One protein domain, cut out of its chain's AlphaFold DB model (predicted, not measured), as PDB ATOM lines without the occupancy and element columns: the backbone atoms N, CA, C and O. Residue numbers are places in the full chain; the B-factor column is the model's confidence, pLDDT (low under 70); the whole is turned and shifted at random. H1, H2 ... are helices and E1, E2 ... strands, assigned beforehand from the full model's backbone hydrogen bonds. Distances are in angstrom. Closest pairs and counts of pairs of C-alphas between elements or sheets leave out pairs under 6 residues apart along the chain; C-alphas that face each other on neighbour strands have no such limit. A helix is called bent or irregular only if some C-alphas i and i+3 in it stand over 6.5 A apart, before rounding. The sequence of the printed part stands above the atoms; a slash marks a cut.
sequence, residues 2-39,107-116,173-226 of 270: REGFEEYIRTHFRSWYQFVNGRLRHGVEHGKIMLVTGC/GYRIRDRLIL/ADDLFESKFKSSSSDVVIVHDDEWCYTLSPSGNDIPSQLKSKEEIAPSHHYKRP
ATOM      1  N   ARG A   2      46.624  56.790  22.305       77.44
ATOM      2  CA  ARG A   2      46.205  55.424  21.918       77.44
ATOM      3  C   ARG A   2      44.704  55.271  21.621       77.44
ATOM      4  O   ARG A   2      44.352  54.702  20.597       77.44
ATOM      5  N   GLU A   3      43.843  55.854  22.452       82.56
ATOM      6  CA  GLU A   3      42.379  55.741  22.308       82.56
ATOM      7  C   GLU A   3      41.858  56.239  20.948       82.56
ATOM      8  O   GLU A   3      41.011  55.592  20.340       82.56
ATOM      9  N   GLY A   4      42.422  57.329  20.414       92.31
ATOM     10  CA  GLY A   4      42.014  57.864  19.110       92.31
ATOM     11  C   GLY A   4      42.366  56.938  17.939       92.31
ATOM     12  O   GLY A   4      41.586  56.808  16.998       92.31
ATOM     13  N   PHE A   5      43.511  56.249  18.004       93.31
ATOM     14  CA  PHE A   5      43.863  55.247  16.995       93.31
ATOM     15  C   PHE A   5      42.946  54.033  17.071       93.31
ATOM     16  O   PHE A   5      42.497  53.550  16.035       93.31
ATOM     17  N   GLU A   6      42.628  53.556  18.272       92.00
ATOM     18  CA  GLU A   6      41.725  52.418  18.447       92.00
ATOM     19  C   GLU A   6      40.317  52.708  17.918       92.00
ATOM     20  O   GLU A   6      39.743  51.870  17.221       92.00
ATOM     21  N   GLU A   7      39.766  53.892  18.187       93.50
ATOM     22  CA  GLU A   7      38.459  54.303  17.659       93.50
ATOM     23  C   GLU A   7      38.463  54.387  16.125       93.50
ATOM     24  O   GLU A   7      37.580  53.834  15.455       93.50
ATOM     25  N   TYR A   8      39.498  55.012  15.556       94.44
ATOM     26  CA  TYR A   8      39.685  55.094  14.108       94.44
ATOM     27  C   TYR A   8      39.758  53.698  13.475       94.44
ATOM     28  O   TYR A   8      39.062  53.391  12.503       94.44
ATOM     29  N   ILE A   9      40.542  52.810  14.079       94.06
ATOM     30  CA  ILE A   9      40.665  51.420  13.659       94.06
ATOM     31  C   ILE A   9      39.310  50.708  13.703       94.06
ATOM     32  O   ILE A   9      38.914  50.115  12.700       94.06
ATOM     33  N   ARG A  10      38.577  50.775  14.824       91.31
ATOM     34  CA  ARG A  10      37.262  50.116  14.973       91.31
ATOM     35  C   ARG A  10      36.277  50.569  13.902       91.31
ATOM     36  O   ARG A  10      35.499  49.755  13.409       91.31
ATOM     37  N   THR A  11      36.350  51.840  13.529       94.25
ATOM     38  CA  THR A  11      35.475  52.441  12.520       94.25
ATOM     39  C   THR A  11      35.828  51.979  11.106       94.25
ATOM     40  O   THR A  11      34.933  51.703  10.306       94.25
ATOM     41  N   HIS A  12      37.118  51.848  10.783       94.38
ATOM     42  CA  HIS A  12      37.558  51.698   9.392       94.38
ATOM     43  C   HIS A  12      38.107  50.318   9.007       94.38
ATOM     44  O   HIS A  12      38.144  50.021   7.811       94.38
ATOM     45  N   PHE A  13      38.472  49.442   9.950       92.44
ATOM     46  CA  PHE A  13      39.203  48.206   9.621       92.44
ATOM     47  C   PHE A  13      38.486  47.314   8.592       92.44
ATOM     48  O   PHE A  13      39.125  46.770   7.694       92.44
ATOM     49  N   ARG A  14      37.149  47.203   8.650       91.50
ATOM     50  CA  ARG A  14      36.374  46.411   7.674       91.50
ATOM     51  C   ARG A  14      36.491  46.964   6.258       91.50
ATOM     52  O   ARG A  14      36.625  46.191   5.312       91.50
ATOM     53  N   SER A  15      36.482  48.290   6.115       93.12
ATOM     54  CA  SER A  15      36.676  48.943   4.817       93.12
ATOM     55  C   SER A  15      38.077  48.682   4.260       93.12
ATOM     56  O   SER A  15      38.225  48.492   3.056       93.12
ATOM     57  N   TRP A  16      39.092  48.571   5.127       94.25
ATOM     58  CA  TRP A  16      40.453  48.220   4.717       94.25
ATOM     59  C   TRP A  16      40.518  46.794   4.170       94.25
ATOM     60  O   TRP A  16      41.036  46.595   3.075       94.25
ATOM     61  N   TYR A  17      39.915  45.817   4.859       91.62
ATOM     62  CA  TYR A  17      39.826  44.442   4.349       91.62
ATOM     63  C   TYR A  17      39.066  44.368   3.019       91.62
ATOM     64  O   TYR A  17      39.527  43.715   2.085       91.62
ATOM     65  N   GLN A  18      37.932  45.064   2.892       91.88
ATOM     66  CA  GLN A  18      37.176  45.116   1.635       91.88
ATOM     67  C   GLN A  18      37.980  45.754   0.500       91.88
ATOM     68  O   GLN A  18      37.926  45.291  -0.638       91.88
ATOM     69  N   PHE A  19      38.750  46.798   0.793       93.81
ATOM     70  CA  PHE A  19      39.614  47.435  -0.189       93.81
ATOM     71  C   PHE A  19      40.733  46.489  -0.649       93.81
ATOM     72  O   PHE A  19      40.886  46.257  -1.847       93.81
ATOM     73  N   VAL A  20      41.466  45.884   0.287       94.06
ATOM     74  CA  VAL A  20      42.611  45.010  -0.016       94.06
ATOM     75  C   VAL A  20      42.171  43.707  -0.694       94.06
ATOM     76  O   VAL A  20      42.740  43.310  -1.712       94.06
ATOM     77  N   ASN A  21      41.121  43.060  -0.192       92.44
ATOM     78  CA  ASN A  21      40.694  41.754  -0.701       92.44
ATOM     79  C   ASN A  21      39.652  41.855  -1.813       92.44
ATOM     80  O   ASN A  21      39.665  41.046  -2.736       92.44
ATOM     81  N   GLY A  22      38.771  42.853  -1.766       92.31
ATOM     82  CA  GLY A  22      37.755  43.065  -2.794       92.31
ATOM     83  C   GLY A  22      38.303  43.807  -4.008       92.31
ATOM     84  O   GLY A  22      38.241  43.299  -5.128       92.31
ATOM     85  N   ARG A  23      38.854  45.011  -3.799       92.88
ATOM     86  CA  ARG A  23      39.318  45.867  -4.903       92.88
ATOM     87  C   ARG A  23      40.703  45.471  -5.403       92.88
ATOM     88  O   ARG A  23      40.880  45.344  -6.610       92.88
ATOM     89  N   LEU A  24      41.666  45.285  -4.502       94.56
ATOM     90  CA  LEU A  24      43.042  44.958  -4.886       94.56
ATOM     91  C   LEU A  24      43.273  43.451  -5.091       94.56
ATOM     92  O   LEU A  24      44.275  43.075  -5.691       94.56
ATOM     93  N   ARG A  25      42.358  42.589  -4.624       92.81
ATOM     94  CA  ARG A  25      42.431  41.119  -4.744       92.81
ATOM     95  C   ARG A  25      43.735  40.508  -4.215       92.81
ATOM     96  O   ARG A  25      44.213  39.519  -4.754       92.81
ATOM     97  N   HIS A  26      44.303  41.089  -3.159       90.19
ATOM     98  CA  HIS A  26      45.568  40.613  -2.584       90.19
ATOM     99  C   HIS A  26      45.413  39.362  -1.706       90.19
ATOM    100  O   HIS A  26      46.415  38.755  -1.352       90.19
ATOM    101  N   GLY A  27      44.184  38.971  -1.348       88.25
ATOM    102  CA  GLY A  27      43.938  37.755  -0.565       88.25
ATOM    103  C   GLY A  27      44.569  37.781   0.830       88.25
ATOM    104  O   GLY A  27      44.955  36.740   1.345       88.25
ATOM    105  N   VAL A  28      44.694  38.962   1.439       89.44
ATOM    106  CA  VAL A  28      45.297  39.138   2.760       89.44
ATOM    107  C   VAL A  28      44.413  38.503   3.828       89.44
ATOM    108  O   VAL A  28      43.224  38.818   3.945       89.44
ATOM    109  N   GLU A  29      45.012  37.628   4.627       84.44
ATOM    110  CA  GLU A  29      44.342  36.943   5.727       84.44
ATOM    111  C   GLU A  29      43.907  37.898   6.848       84.44
ATOM    112  O   GLU A  29      44.471  38.975   7.071       84.44
ATOM    113  N   HIS A  30      42.907  37.470   7.616       79.19
ATOM    114  CA  HIS A  30      42.465  38.191   8.805       79.19
ATOM    115  C   HIS A  30      43.565  38.226   9.871       79.19
ATOM    116  O   HIS A  30      44.192  37.221  10.182       79.19
ATOM    117  N   GLY A  31      43.781  39.392  10.469       81.88
ATOM    118  CA  GLY A  31      44.865  39.625  11.424       81.88
ATOM    119  C   GLY A  31      46.178  40.096  10.802       81.88
ATOM    120  O   GLY A  31      47.072  40.482  11.552       81.88
ATOM    121  N   LYS A  32      46.303  40.102   9.467       87.12
ATOM    122  CA  LYS A  32      47.548  40.481   8.777       87.12
ATOM    123  C   LYS A  32      47.594  41.946   8.325       87.12
ATOM    124  O   LYS A  32      48.652  42.426   7.934       87.12
ATOM    125  N   ILE A  33      46.484  42.683   8.416       90.94
ATOM    126  CA  ILE A  33      46.478  44.141   8.209       90.94
ATOM    127  C   ILE A  33      46.925  44.850   9.495       90.94
ATOM    128  O   ILE A  33      46.401  44.573  10.577       90.94
ATOM    129  N   MET A  34      47.855  45.802   9.360       92.62
ATOM    130  CA  MET A  34      48.374  46.631  10.449       92.62
ATOM    131  C   MET A  34      48.191  48.125  10.147       92.62
ATOM    132  O   MET A  34      48.439  48.569   9.026       92.62
ATOM    133  N   LEU A  35      47.819  48.910  11.162       94.88
ATOM    134  CA  LEU A  35      47.969  50.364  11.146       94.88
ATOM    135  C   LEU A  35      49.349  50.734  11.695       94.88
ATOM    136  O   LEU A  35      49.592  50.574  12.889       94.88
ATOM    137  N   VAL A  36      50.225  51.252  10.839       94.56
ATOM    138  CA  VAL A  36      51.574  51.686  11.229       94.56
ATOM    139  C   VAL A  36      51.508  53.003  12.000       94.56
ATOM    140  O   VAL A  36      51.002  54.002  11.491       94.56
ATOM    141  N   THR A  37      52.041  53.006  13.219       93.69
ATOM    142  CA  THR A  37      52.142  54.180  14.104       93.69
ATOM    143  C   THR A  37      53.566  54.710  14.197       93.69
ATOM    144  O   THR A  37      53.768  55.879  14.524       93.69
ATOM    145  N   GLY A  38      54.561  53.880  13.883       91.19
ATOM    146  CA  GLY A  38      55.963  54.263  13.925       91.19
ATOM    147  C   GLY A  38      56.853  53.296  13.161       91.19
ATOM    148  O   GLY A  38      56.439  52.220  12.735       91.19
ATOM    149  N   CYS A  39      58.103  53.694  12.976       92.81
ATOM    150  CA  CYS A  39      59.131  52.829  12.422       92.81
ATOM    151  C   CYS A  39      60.489  53.234  12.978       92.81
ATOM    152  O   CYS A  39      60.711  54.412  13.272       92.81
ATOM    153  N   GLY A 107      52.977  49.467  15.339       93.94
ATOM    154  CA  GLY A 107      51.606  49.604  14.903       93.94
ATOM    155  C   GLY A 107      50.602  48.713  15.610       93.94
ATOM    156  O   GLY A 107      50.912  47.871  16.452       93.94
ATOM    157  N   TYR A 108      49.355  48.904  15.203       94.12
ATOM    158  CA  TYR A 108      48.216  48.135  15.671       94.12
ATOM    159  C   TYR A 108      47.852  47.041  14.683       94.12
ATOM    160  O   TYR A 108      47.649  47.307  13.499       94.12
ATOM    161  N   ARG A 109      47.667  45.827  15.187       93.12
ATOM    162  CA  ARG A 109      47.067  44.709  14.460       93.12
ATOM    163  C   ARG A 109      45.642  44.486  14.944       93.12
ATOM    164  O   ARG A 109      45.328  44.736  16.110       93.12
ATOM    165  N   ILE A 110      44.779  43.998  14.053       92.25
ATOM    166  CA  ILE A 110      43.349  43.809  14.332       92.25
ATOM    167  C   ILE A 110      42.862  42.441  13.877       92.25
ATOM    168  O   ILE A 110      43.055  42.073  12.715       92.25
ATOM    169  N   ARG A 111      42.115  41.756  14.751       90.06
ATOM    170  CA  ARG A 111      41.297  40.583  14.404       90.06
ATOM    171  C   ARG A 111      39.831  40.792  14.764       90.06
ATOM    172  O   ARG A 111      39.513  41.419  15.771       90.06
ATOM    173  N   ASP A 112      38.955  40.208  13.950       86.94
ATOM    174  CA  ASP A 112      37.503  40.156  14.150       86.94
ATOM    175  C   ASP A 112      37.048  38.684  14.152       86.94
ATOM    176  O   ASP A 112      37.375  37.932  13.230       86.94
ATOM    177  N   ARG A 113      36.296  38.268  15.179       76.19
ATOM    178  CA  ARG A 113      35.688  36.930  15.300       76.19
ATOM    179  C   ARG A 113      34.695  36.644  14.184       76.19
ATOM    180  O   ARG A 113      34.569  35.503  13.745       76.19
ATOM    181  N   LEU A 114      33.966  37.665  13.744       64.44
ATOM    182  CA  LEU A 114      32.818  37.509  12.854       64.44
ATOM    183  C   LEU A 114      33.216  37.149  11.422       64.44
ATOM    184  O   LEU A 114      32.359  36.701  10.664       64.44
ATOM    185  N   ILE A 115      34.492  37.294  11.056       55.28
ATOM    186  CA  ILE A 115      35.003  36.894   9.736       55.28
ATOM    187  C   ILE A 115      35.610  35.475   9.748       55.28
ATOM    188  O   ILE A 115      36.029  34.965   8.714       55.28
ATOM    189  N   LEU A 116      35.596  34.805  10.906       51.66
ATOM    190  CA  LEU A 116      36.007  33.405  11.071       51.66
ATOM    191  C   LEU A 116      34.819  32.436  11.207       51.66
ATOM    192  O   LEU A 116      35.020  31.225  11.200       51.66
ATOM    193  N   ALA A 173      51.461  38.104  18.116       86.81
ATOM    194  CA  ALA A 173      50.172  38.786  18.272       86.81
ATOM    195  C   ALA A 173      49.057  37.760  18.320       86.81
ATOM    196  O   ALA A 173      48.005  38.037  18.887       86.81
ATOM    197  N   ASP A 174      49.279  36.585  17.743       87.69
ATOM    198  CA  ASP A 174      48.278  35.545  17.637       87.69
ATOM    199  C   ASP A 174      47.913  35.006  19.019       87.69
ATOM    200  O   ASP A 174      46.723  34.886  19.321       87.69
ATOM    201  N   ASP A 175      48.906  34.843  19.893       86.81
ATOM    202  CA  ASP A 175      48.710  34.467  21.296       86.81
ATOM    203  C   ASP A 175      47.967  35.562  22.080       86.81
ATOM    204  O   ASP A 175      47.082  35.289  22.903       86.81
ATOM    205  N   LEU A 176      48.280  36.834  21.808       88.88
ATOM    206  CA  LEU A 176      47.574  37.962  22.419       88.88
ATOM    207  C   LEU A 176      46.128  38.063  21.945       88.88
ATOM    208  O   LEU A 176      45.231  38.316  22.750       88.88
ATOM    209  N   PHE A 177      45.874  37.839  20.659       89.50
ATOM    210  CA  PHE A 177      44.519  37.784  20.134       89.50
ATOM    211  C   PHE A 177      43.746  36.644  20.782       89.50
ATOM    212  O   PHE A 177      42.641  36.866  21.274       89.50
ATOM    213  N   GLU A 178      44.319  35.443  20.828       87.88
ATOM    214  CA  GLU A 178      43.648  34.280  21.394       87.88
ATOM    215  C   GLU A 178      43.343  34.470  22.886       87.88
ATOM    216  O   GLU A 178      42.218  34.217  23.322       87.88
ATOM    217  N   SER A 179      44.298  34.979  23.667       86.94
ATOM    218  CA  SER A 179      44.095  35.257  25.094       86.94
ATOM    219  C   SER A 179      43.044  36.347  25.342       86.94
ATOM    220  O   SER A 179      42.154  36.164  26.182       86.94
ATOM    221  N   LYS A 180      43.068  37.451  24.584       89.75
ATOM    222  CA  LYS A 180      42.068  38.532  24.686       89.75
ATOM    223  C   LYS A 180      40.690  38.096  24.210       89.75
ATOM    224  O   LYS A 180      39.686  38.514  24.785       89.75
ATOM    225  N   PHE A 181      40.609  37.233  23.202       89.12
ATOM    226  CA  PHE A 181      39.344  36.617  22.830       89.12
ATOM    227  C   PHE A 181      38.869  35.678  23.943       89.12
ATOM    228  O   PHE A 181      37.750  35.828  24.406       89.12
ATOM    229  N   LYS A 182      39.678  34.752  24.454       87.56
ATOM    230  CA  LYS A 182      39.224  33.838  25.522       87.56
ATOM    231  C   LYS A 182      38.722  34.571  26.769       87.56
ATOM    232  O   LYS A 182      37.744  34.144  27.374       87.56
ATOM    233  N   SER A 183      39.371  35.675  27.132       86.56
ATOM    234  CA  SER A 183      39.023  36.473  28.313       86.56
ATOM    235  C   SER A 183      37.912  37.503  28.086       86.56
ATOM    236  O   SER A 183      37.391  38.038  29.064       86.56
ATOM    237  N   SER A 184      37.514  37.787  26.838       88.06
ATOM    238  CA  SER A 184      36.494  38.801  26.543       88.06
ATOM    239  C   SER A 184      35.413  38.327  25.567       88.06
ATOM    240  O   SER A 184      35.627  37.530  24.653       88.06
ATOM    241  N   SER A 185      34.208  38.872  25.713       85.50
ATOM    242  CA  SER A 185      33.118  38.682  24.750       85.50
ATOM    243  C   SER A 185      33.267  39.552  23.493       85.50
ATOM    244  O   SER A 185      32.362  39.573  22.667       85.50
ATOM    245  N   SER A 186      34.393  40.254  23.324       85.94
ATOM    246  CA  SER A 186      34.598  41.200  22.227       85.94
ATOM    247  C   SER A 186      34.655  40.494  20.873       85.94
ATOM    248  O   SER A 186      35.389  39.521  20.701       85.94
ATOM    249  N   ASP A 187      33.943  41.042  19.890       85.94
ATOM    250  CA  ASP A 187      34.028  40.579  18.501       85.94
ATOM    251  C   ASP A 187      35.317  41.041  17.826       85.94
ATOM    252  O   ASP A 187      35.875  40.324  17.006       85.94
ATOM    253  N   VAL A 188      35.825  42.215  18.204       89.94
ATOM    254  CA  VAL A 188      37.034  42.813  17.630       89.94
ATOM    255  C   VAL A 188      38.070  43.017  18.723       89.94
ATOM    256  O   VAL A 188      37.788  43.662  19.738       89.94
ATOM    257  N   VAL A 189      39.279  42.515  18.478       92.25
ATOM    258  CA  VAL A 189      40.449  42.731  19.328       92.25
ATOM    259  C   VAL A 189      41.502  43.494  18.536       92.25
ATOM    260  O   VAL A 189      41.788  43.184  17.378       92.25
ATOM    261  N   ILE A 190      42.068  44.501  19.190       93.25
ATOM    262  CA  ILE A 190      43.146  45.344  18.687       93.25
ATOM    263  C   ILE A 190      44.333  45.141  19.626       93.25
ATOM    264  O   ILE A 190      44.149  45.086  20.844       93.25
ATOM    265  N   VAL A 191      45.521  44.985  19.052       92.44
ATOM    266  CA  VAL A 191      46.770  44.784  19.791       92.44
ATOM    267  C   VAL A 191      47.830  45.701  19.200       92.44
ATOM    268  O   VAL A 191      48.023  45.698  17.982       92.44
ATOM    269  N   HIS A 192      48.505  46.484  20.040       92.88
ATOM    270  CA  HIS A 192      49.708  47.219  19.639       92.88
ATOM    271  C   HIS A 192      50.957  46.350  19.814       92.88
ATOM    272  O   HIS A 192      51.019  45.536  20.737       92.88
ATOM    273  N   ASP A 193      51.993  46.587  19.012       88.38
ATOM    274  CA  ASP A 193      53.288  45.911  19.156       88.38
ATOM    275  C   ASP A 193      54.011  46.226  20.480       88.38
ATOM    276  O   ASP A 193      54.958  45.558  20.864       88.38
ATOM    277  N   ASP A 194      53.547  47.199  21.254       88.69
ATOM    278  CA  ASP A 194      54.117  47.404  22.587       88.69
ATOM    279  C   ASP A 194      53.660  46.277  23.526       88.69
ATOM    280  O   ASP A 194      54.393  45.883  24.426       88.69
ATOM    281  N   GLU A 195      52.456  45.731  23.323       86.81
ATOM    282  CA  GLU A 195      51.833  44.791  24.255       86.81
ATOM    283  C   GLU A 195      52.563  43.447  24.291       86.81
ATOM    284  O   GLU A 195      52.861  42.963  25.378       86.81
ATOM    285  N   TRP A 196      52.932  42.872  23.140       78.00
ATOM    286  CA  TRP A 196      53.651  41.589  23.105       78.00
ATOM    287  C   TRP A 196      55.100  41.679  23.589       78.00
ATOM    288  O   TRP A 196      55.651  40.692  24.073       78.00
ATOM    289  N   CYS A 197      55.712  42.863  23.521       70.69
ATOM    290  CA  CYS A 197      57.105  43.068  23.891       70.69
ATOM    291  C   CYS A 197      57.242  42.984  25.411       70.69
ATOM    292  O   CYS A 197      58.290  42.589  25.916       70.69
ATOM    293  N   TYR A 198      56.165  43.304  26.135       64.50
ATOM    294  CA  TYR A 198      56.077  43.109  27.575       64.50
ATOM    295  C   TYR A 198      55.675  41.681  27.954       64.50
ATOM    296  O   TYR A 198      56.200  41.164  28.936       64.50
ATOM    297  N   THR A 199      54.802  41.020  27.185       62.16
ATOM    298  CA  THR A 199      54.344  39.652  27.497       62.16
ATOM    299  C   THR A 199      55.443  38.603  27.346       62.16
ATOM    300  O   THR A 199      55.450  37.615  28.070       62.16
ATOM    301  N   LEU A 200      56.394  38.828  26.434       59.81
ATOM    302  CA  LEU A 200      57.562  37.961  26.236       59.81
ATOM    303  C   LEU A 200      58.720  38.284  27.198       59.81
ATOM    304  O   LEU A 200      59.797  37.698  27.092       59.81
ATOM    305  N   SER A 201      58.537  39.230  28.128       54.28
ATOM    306  CA  SER A 201      59.559  39.536  29.124       54.28
ATOM    307  C   SER A 201      59.563  38.460  30.223       54.28
ATOM    308  O   SER A 201      58.538  38.262  30.879       54.28
ATOM    309  N   PRO A 202      60.709  37.808  30.501       51.41
ATOM    310  CA  PRO A 202      60.806  36.686  31.446       51.41
ATOM    311  C   PRO A 202      60.501  37.049  32.913       51.41
ATOM    312  O   PRO A 202      60.525  36.184  33.783       51.41
ATOM    313  N   SER A 203      60.209  38.317  33.218       47.38
ATOM    314  CA  SER A 203      59.724  38.758  34.531       47.38
ATOM    315  C   SER A 203      58.205  38.616  34.731       47.38
ATOM    316  O   SER A 203      57.724  38.879  35.833       47.38
ATOM    317  N   GLY A 204      57.437  38.244  33.701       42.44
ATOM    318  CA  GLY A 204      55.995  38.005  33.800       42.44
ATOM    319  C   GLY A 204      55.686  36.537  34.097       42.44
ATOM    320  O   GLY A 204      55.947  35.672  33.270       42.44
ATOM    321  N   ASN A 205      55.090  36.243  35.254       40.09
ATOM    322  CA  ASN A 205      54.754  34.879  35.701       40.09
ATOM    323  C   ASN A 205      53.738  34.117  34.818       40.09
ATOM    324  O   ASN A 205      53.440  32.957  35.101       40.09
ATOM    325  N   ASP A 206      53.257  34.717  33.730       43.72
ATOM    326  CA  ASP A 206      52.195  34.185  32.877       43.72
ATOM    327  C   ASP A 206      52.651  34.035  31.422       43.72
ATOM    328  O   ASP A 206      51.970  34.457  30.491       43.72
ATOM    329  N   ILE A 207      53.803  33.398  31.205       49.12
ATOM    330  CA  ILE A 207      54.095  32.817  29.893       49.12
ATOM    331  C   ILE A 207      53.059  31.699  29.661       49.12
ATOM    332  O   ILE A 207      52.985  30.773  30.483       49.12
ATOM    333  N   PRO A 208      52.232  31.758  28.596       44.09
ATOM    334  CA  PRO A 208      51.285  30.698  28.272       44.09
ATOM    335  C   PRO A 208      51.984  29.335  28.277       44.09
ATOM    336  O   PRO A 208      53.097  29.197  27.780       44.09
ATOM    337  N   SER A 209      51.351  28.297  28.823       44.34
ATOM    338  CA  SER A 209      51.952  26.955  28.929       44.34
ATOM    339  C   SER A 209      52.428  26.371  27.587       44.34
ATOM    340  O   SER A 209      53.322  25.531  27.578       44.34
ATOM    341  N   GLN A 210      51.891  26.861  26.464       42.56
ATOM    342  CA  GLN A 210      52.315  26.528  25.095       42.56
ATOM    343  C   GLN A 210      53.669  27.141  24.687       42.56
ATOM    344  O   GLN A 210      54.322  26.643  23.774       42.56
ATOM    345  N   LEU A 211      54.105  28.209  25.361       41.28
ATOM    346  CA  LEU A 211      55.432  28.813  25.220       41.28
ATOM    347  C   LEU A 211      56.443  28.166  26.178       41.28
ATOM    348  O   LEU A 211      57.600  28.006  25.807       41.28
ATOM    349  N   LYS A 212      56.000  27.668  27.342       41.88
ATOM    350  CA  LYS A 212      56.861  26.939  28.295       41.88
ATOM    351  C   LYS A 212      57.441  25.643  27.712       41.88
ATOM    352  O   LYS A 212      58.589  25.312  27.988       41.88
ATOM    353  N   SER A 213      56.686  24.934  26.867       37.62
ATOM    354  CA  SER A 213      57.168  23.724  26.177       37.62
ATOM    355  C   SER A 213      58.149  24.014  25.031       37.62
ATOM    356  O   SER A 213      58.852  23.109  24.588       37.62
ATOM    357  N   LYS A 214      58.225  25.266  24.558       39.28
ATOM    358  CA  LYS A 214      59.222  25.729  23.575       39.28
ATOM    359  C   LYS A 214      60.409  26.452  24.225       39.28
ATOM    360  O   LYS A 214      61.505  26.416  23.668       39.28
ATOM    361  N   GLU A 215      60.227  27.043  25.406       40.34
ATOM    362  CA  GLU A 215      61.300  27.642  26.216       40.34
ATOM    363  C   GLU A 215      62.309  26.616  26.743       40.34
ATOM    364  O   GLU A 215      63.466  26.971  26.936       40.34
ATOM    365  N   GLU A 216      61.939  25.338  26.894       31.66
ATOM    366  CA  GLU A 216      62.873  24.286  27.342       31.66
ATOM    367  C   GLU A 216      64.050  24.052  26.360       31.66
ATOM    368  O   GLU A 216      65.036  23.396  26.695       31.66
ATOM    369  N   ILE A 217      63.997  24.640  25.156       33.84
ATOM    370  CA  ILE A 217      65.050  24.557  24.130       33.84
ATOM    371  C   ILE A 217      65.803  25.897  23.950       33.84
ATOM    372  O   ILE A 217      66.834  25.934  23.275       33.84
ATOM    373  N   ALA A 218      65.369  26.993  24.586       31.08
ATOM    374  CA  ALA A 218      66.026  28.298  24.475       31.08
ATOM    375  C   ALA A 218      66.843  28.623  25.745       31.08
ATOM    376  O   ALA A 218      66.312  28.545  26.853       31.08
ATOM    377  N   PRO A 219      68.134  28.998  25.636       30.14
ATOM    378  CA  PRO A 219      68.922  29.362  26.806       30.14
ATOM    379  C   PRO A 219      68.324  30.601  27.481       30.14
ATOM    380  O   PRO A 219      68.145  31.645  26.855       30.14
ATOM    381  N   SER A 220      68.036  30.458  28.776       29.47
ATOM    382  CA  SER A 220      67.615  31.517  29.696       29.47
ATOM    383  C   SER A 220      68.557  32.724  29.595       29.47
ATOM    384  O   SER A 220      69.599  32.777  30.254       29.47
ATOM    385  N   HIS A 221      68.167  33.725  28.811       35.16
ATOM    386  CA  HIS A 221      68.793  35.036  28.821       35.16
ATOM    387  C   HIS A 221      67.801  36.053  29.369       35.16
ATOM    388  O   HIS A 221      66.712  36.255  28.839       35.16
ATOM    389  N   HIS A 222      68.201  36.701  30.463       30.78
ATOM    390  CA  HIS A 222      67.550  37.893  30.984       30.78
ATOM    391  C   HIS A 222      67.492  38.960  29.888       30.78
ATOM    392  O   HIS A 222      68.461  39.688  29.671       30.78
ATOM    393  N   TYR A 223      66.348  39.090  29.222       31.34
ATOM    394  CA  TYR A 223      66.071  40.262  28.409       31.34
ATOM    395  C   TYR A 223      65.733  41.427  29.346       31.34
ATOM    396  O   TYR A 223      64.577  41.682  29.682       31.34
ATOM    397  N   LYS A 224      66.772  42.122  29.821       26.03
ATOM    398  CA  LYS A 224      66.619  43.480  30.342       26.03
ATOM    399  C   LYS A 224      66.508  44.411  29.143       26.03
ATOM    400  O   LYS A 224      67.426  44.475  28.326       26.03
ATOM    401  N   ARG A 225      65.410  45.169  29.074       31.25
ATOM    402  CA  ARG A 225      65.349  46.393  28.265       31.25
ATOM    403  C   ARG A 225      66.640  47.183  28.533       31.25
ATOM    404  O   ARG A 225      66.966  47.342  29.713       31.25
ATOM    405  N   PRO A 226      67.376  47.682  27.523       26.70
ATOM    406  CA  PRO A 226      68.397  48.681  27.790       26.70
ATOM    407  C   PRO A 226      67.703  49.847  28.495       26.70
ATOM    408  O   PRO A 226      66.851  50.530  27.921       26.70
TER     409      PRO A 226
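This is residues 2 to 39, 107 to 116 and 173 to 226 of the 270 residues of an uncharacterized protein of Serpula lacrymans var. lacrymans (strain S7.9) (UniProt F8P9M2). A small three-stranded sheet, E1 E2 E3, stands between H1a, the first arm of a bent helix, on one face and H2 on the other. At one end of the long axis lies the second arm, H1b; at the other, beyond H3, a loose stretch from residue 200 to 226 holds H4, away from the sheet. The printed part has 102 residues, with H1 E1 E2 H2 E3 H3 H4 in that order along the chain; the sheet is antiparallel throughout and the class is mixed, helices and strands. The whole is loose, with a radius of gyration of the C-alphas of 16.0 A, and elongated, spanning 47 by 29 by 27 A.

H1, residues 2 to 23, was assigned as one helix by its hydrogen bonds but is bent, with C-alphas 11 and 14 7.8 A apart; its arms H1a, residues 2 to 11, and H1b, residues 14 to 23, stand at a steep tilt of 52 degrees. The sheet has edge strands E1, residues 34 to 39, and E3, residues 188 to 192, with inner strand E2, residues 107 to 112. E1 and E2 are antiparallel at 168 degrees, with N 35 and O 108 within hydrogen-bond range at 2.8 A. E2 and E3 are antiparallel at 162 degrees, with N 109 and O 191 2.8 A apart. The sheet and the helices on it form three layers, helices on both faces of a sheet: H1a on one face, and H2, residues 173 to 183, on the opposite face. H1a lies over E2 and E3 at a height over the sheet of 9.3 A; the closest C-alphas of H1a and E3 are those of Glu 6 and Ile 190, 7.2 A apart. H2 has a height over the sheet of 8.5 A; its closest C-alpha pair with E3 is Phe 177 and Val 189, 6.5 A. H3, residues 193 to 199, only grazes the sheet with residues 193 to 195. H2 and H3 only just touch, with 3 pairs of C-alphas within 8 A, the closest being Ala 173 and Trp 196 at 6.6 A. H4, residues 209 to 215, is apart from H3 and not on the sheet; H1b is not on it either. Every O i to N i+4 pair is within hydrogen-bond range in H1a, H1b and H2, against 2 of 3 in H4 and 1 of 3 in H3, where 3 of 4 O i to N i+3 pairs are.

H1a begins at C-alpha 2, (46.205, 55.424, 21.918), and is 14.6 A long; H1b is 12.9 A. E1 measures 12.6 A, E2 17.0 A, H2 15.2 A and E3 13.6 A. H4 ends at C-alpha 215, (61.300, 27.642, 26.216).

The C-alphas farthest apart, of Arg 23 and Ser 220, are 46.9 A apart. Residues 40 to 106 and 117 to 172 are not printed, with C-alpha gaps of 8.6 A and 16.8 A. Of the links printed whole, none is long. Mean pLDDT of the printed part is 74.8; residues 114 to 116 and 198 to 226 are under 70.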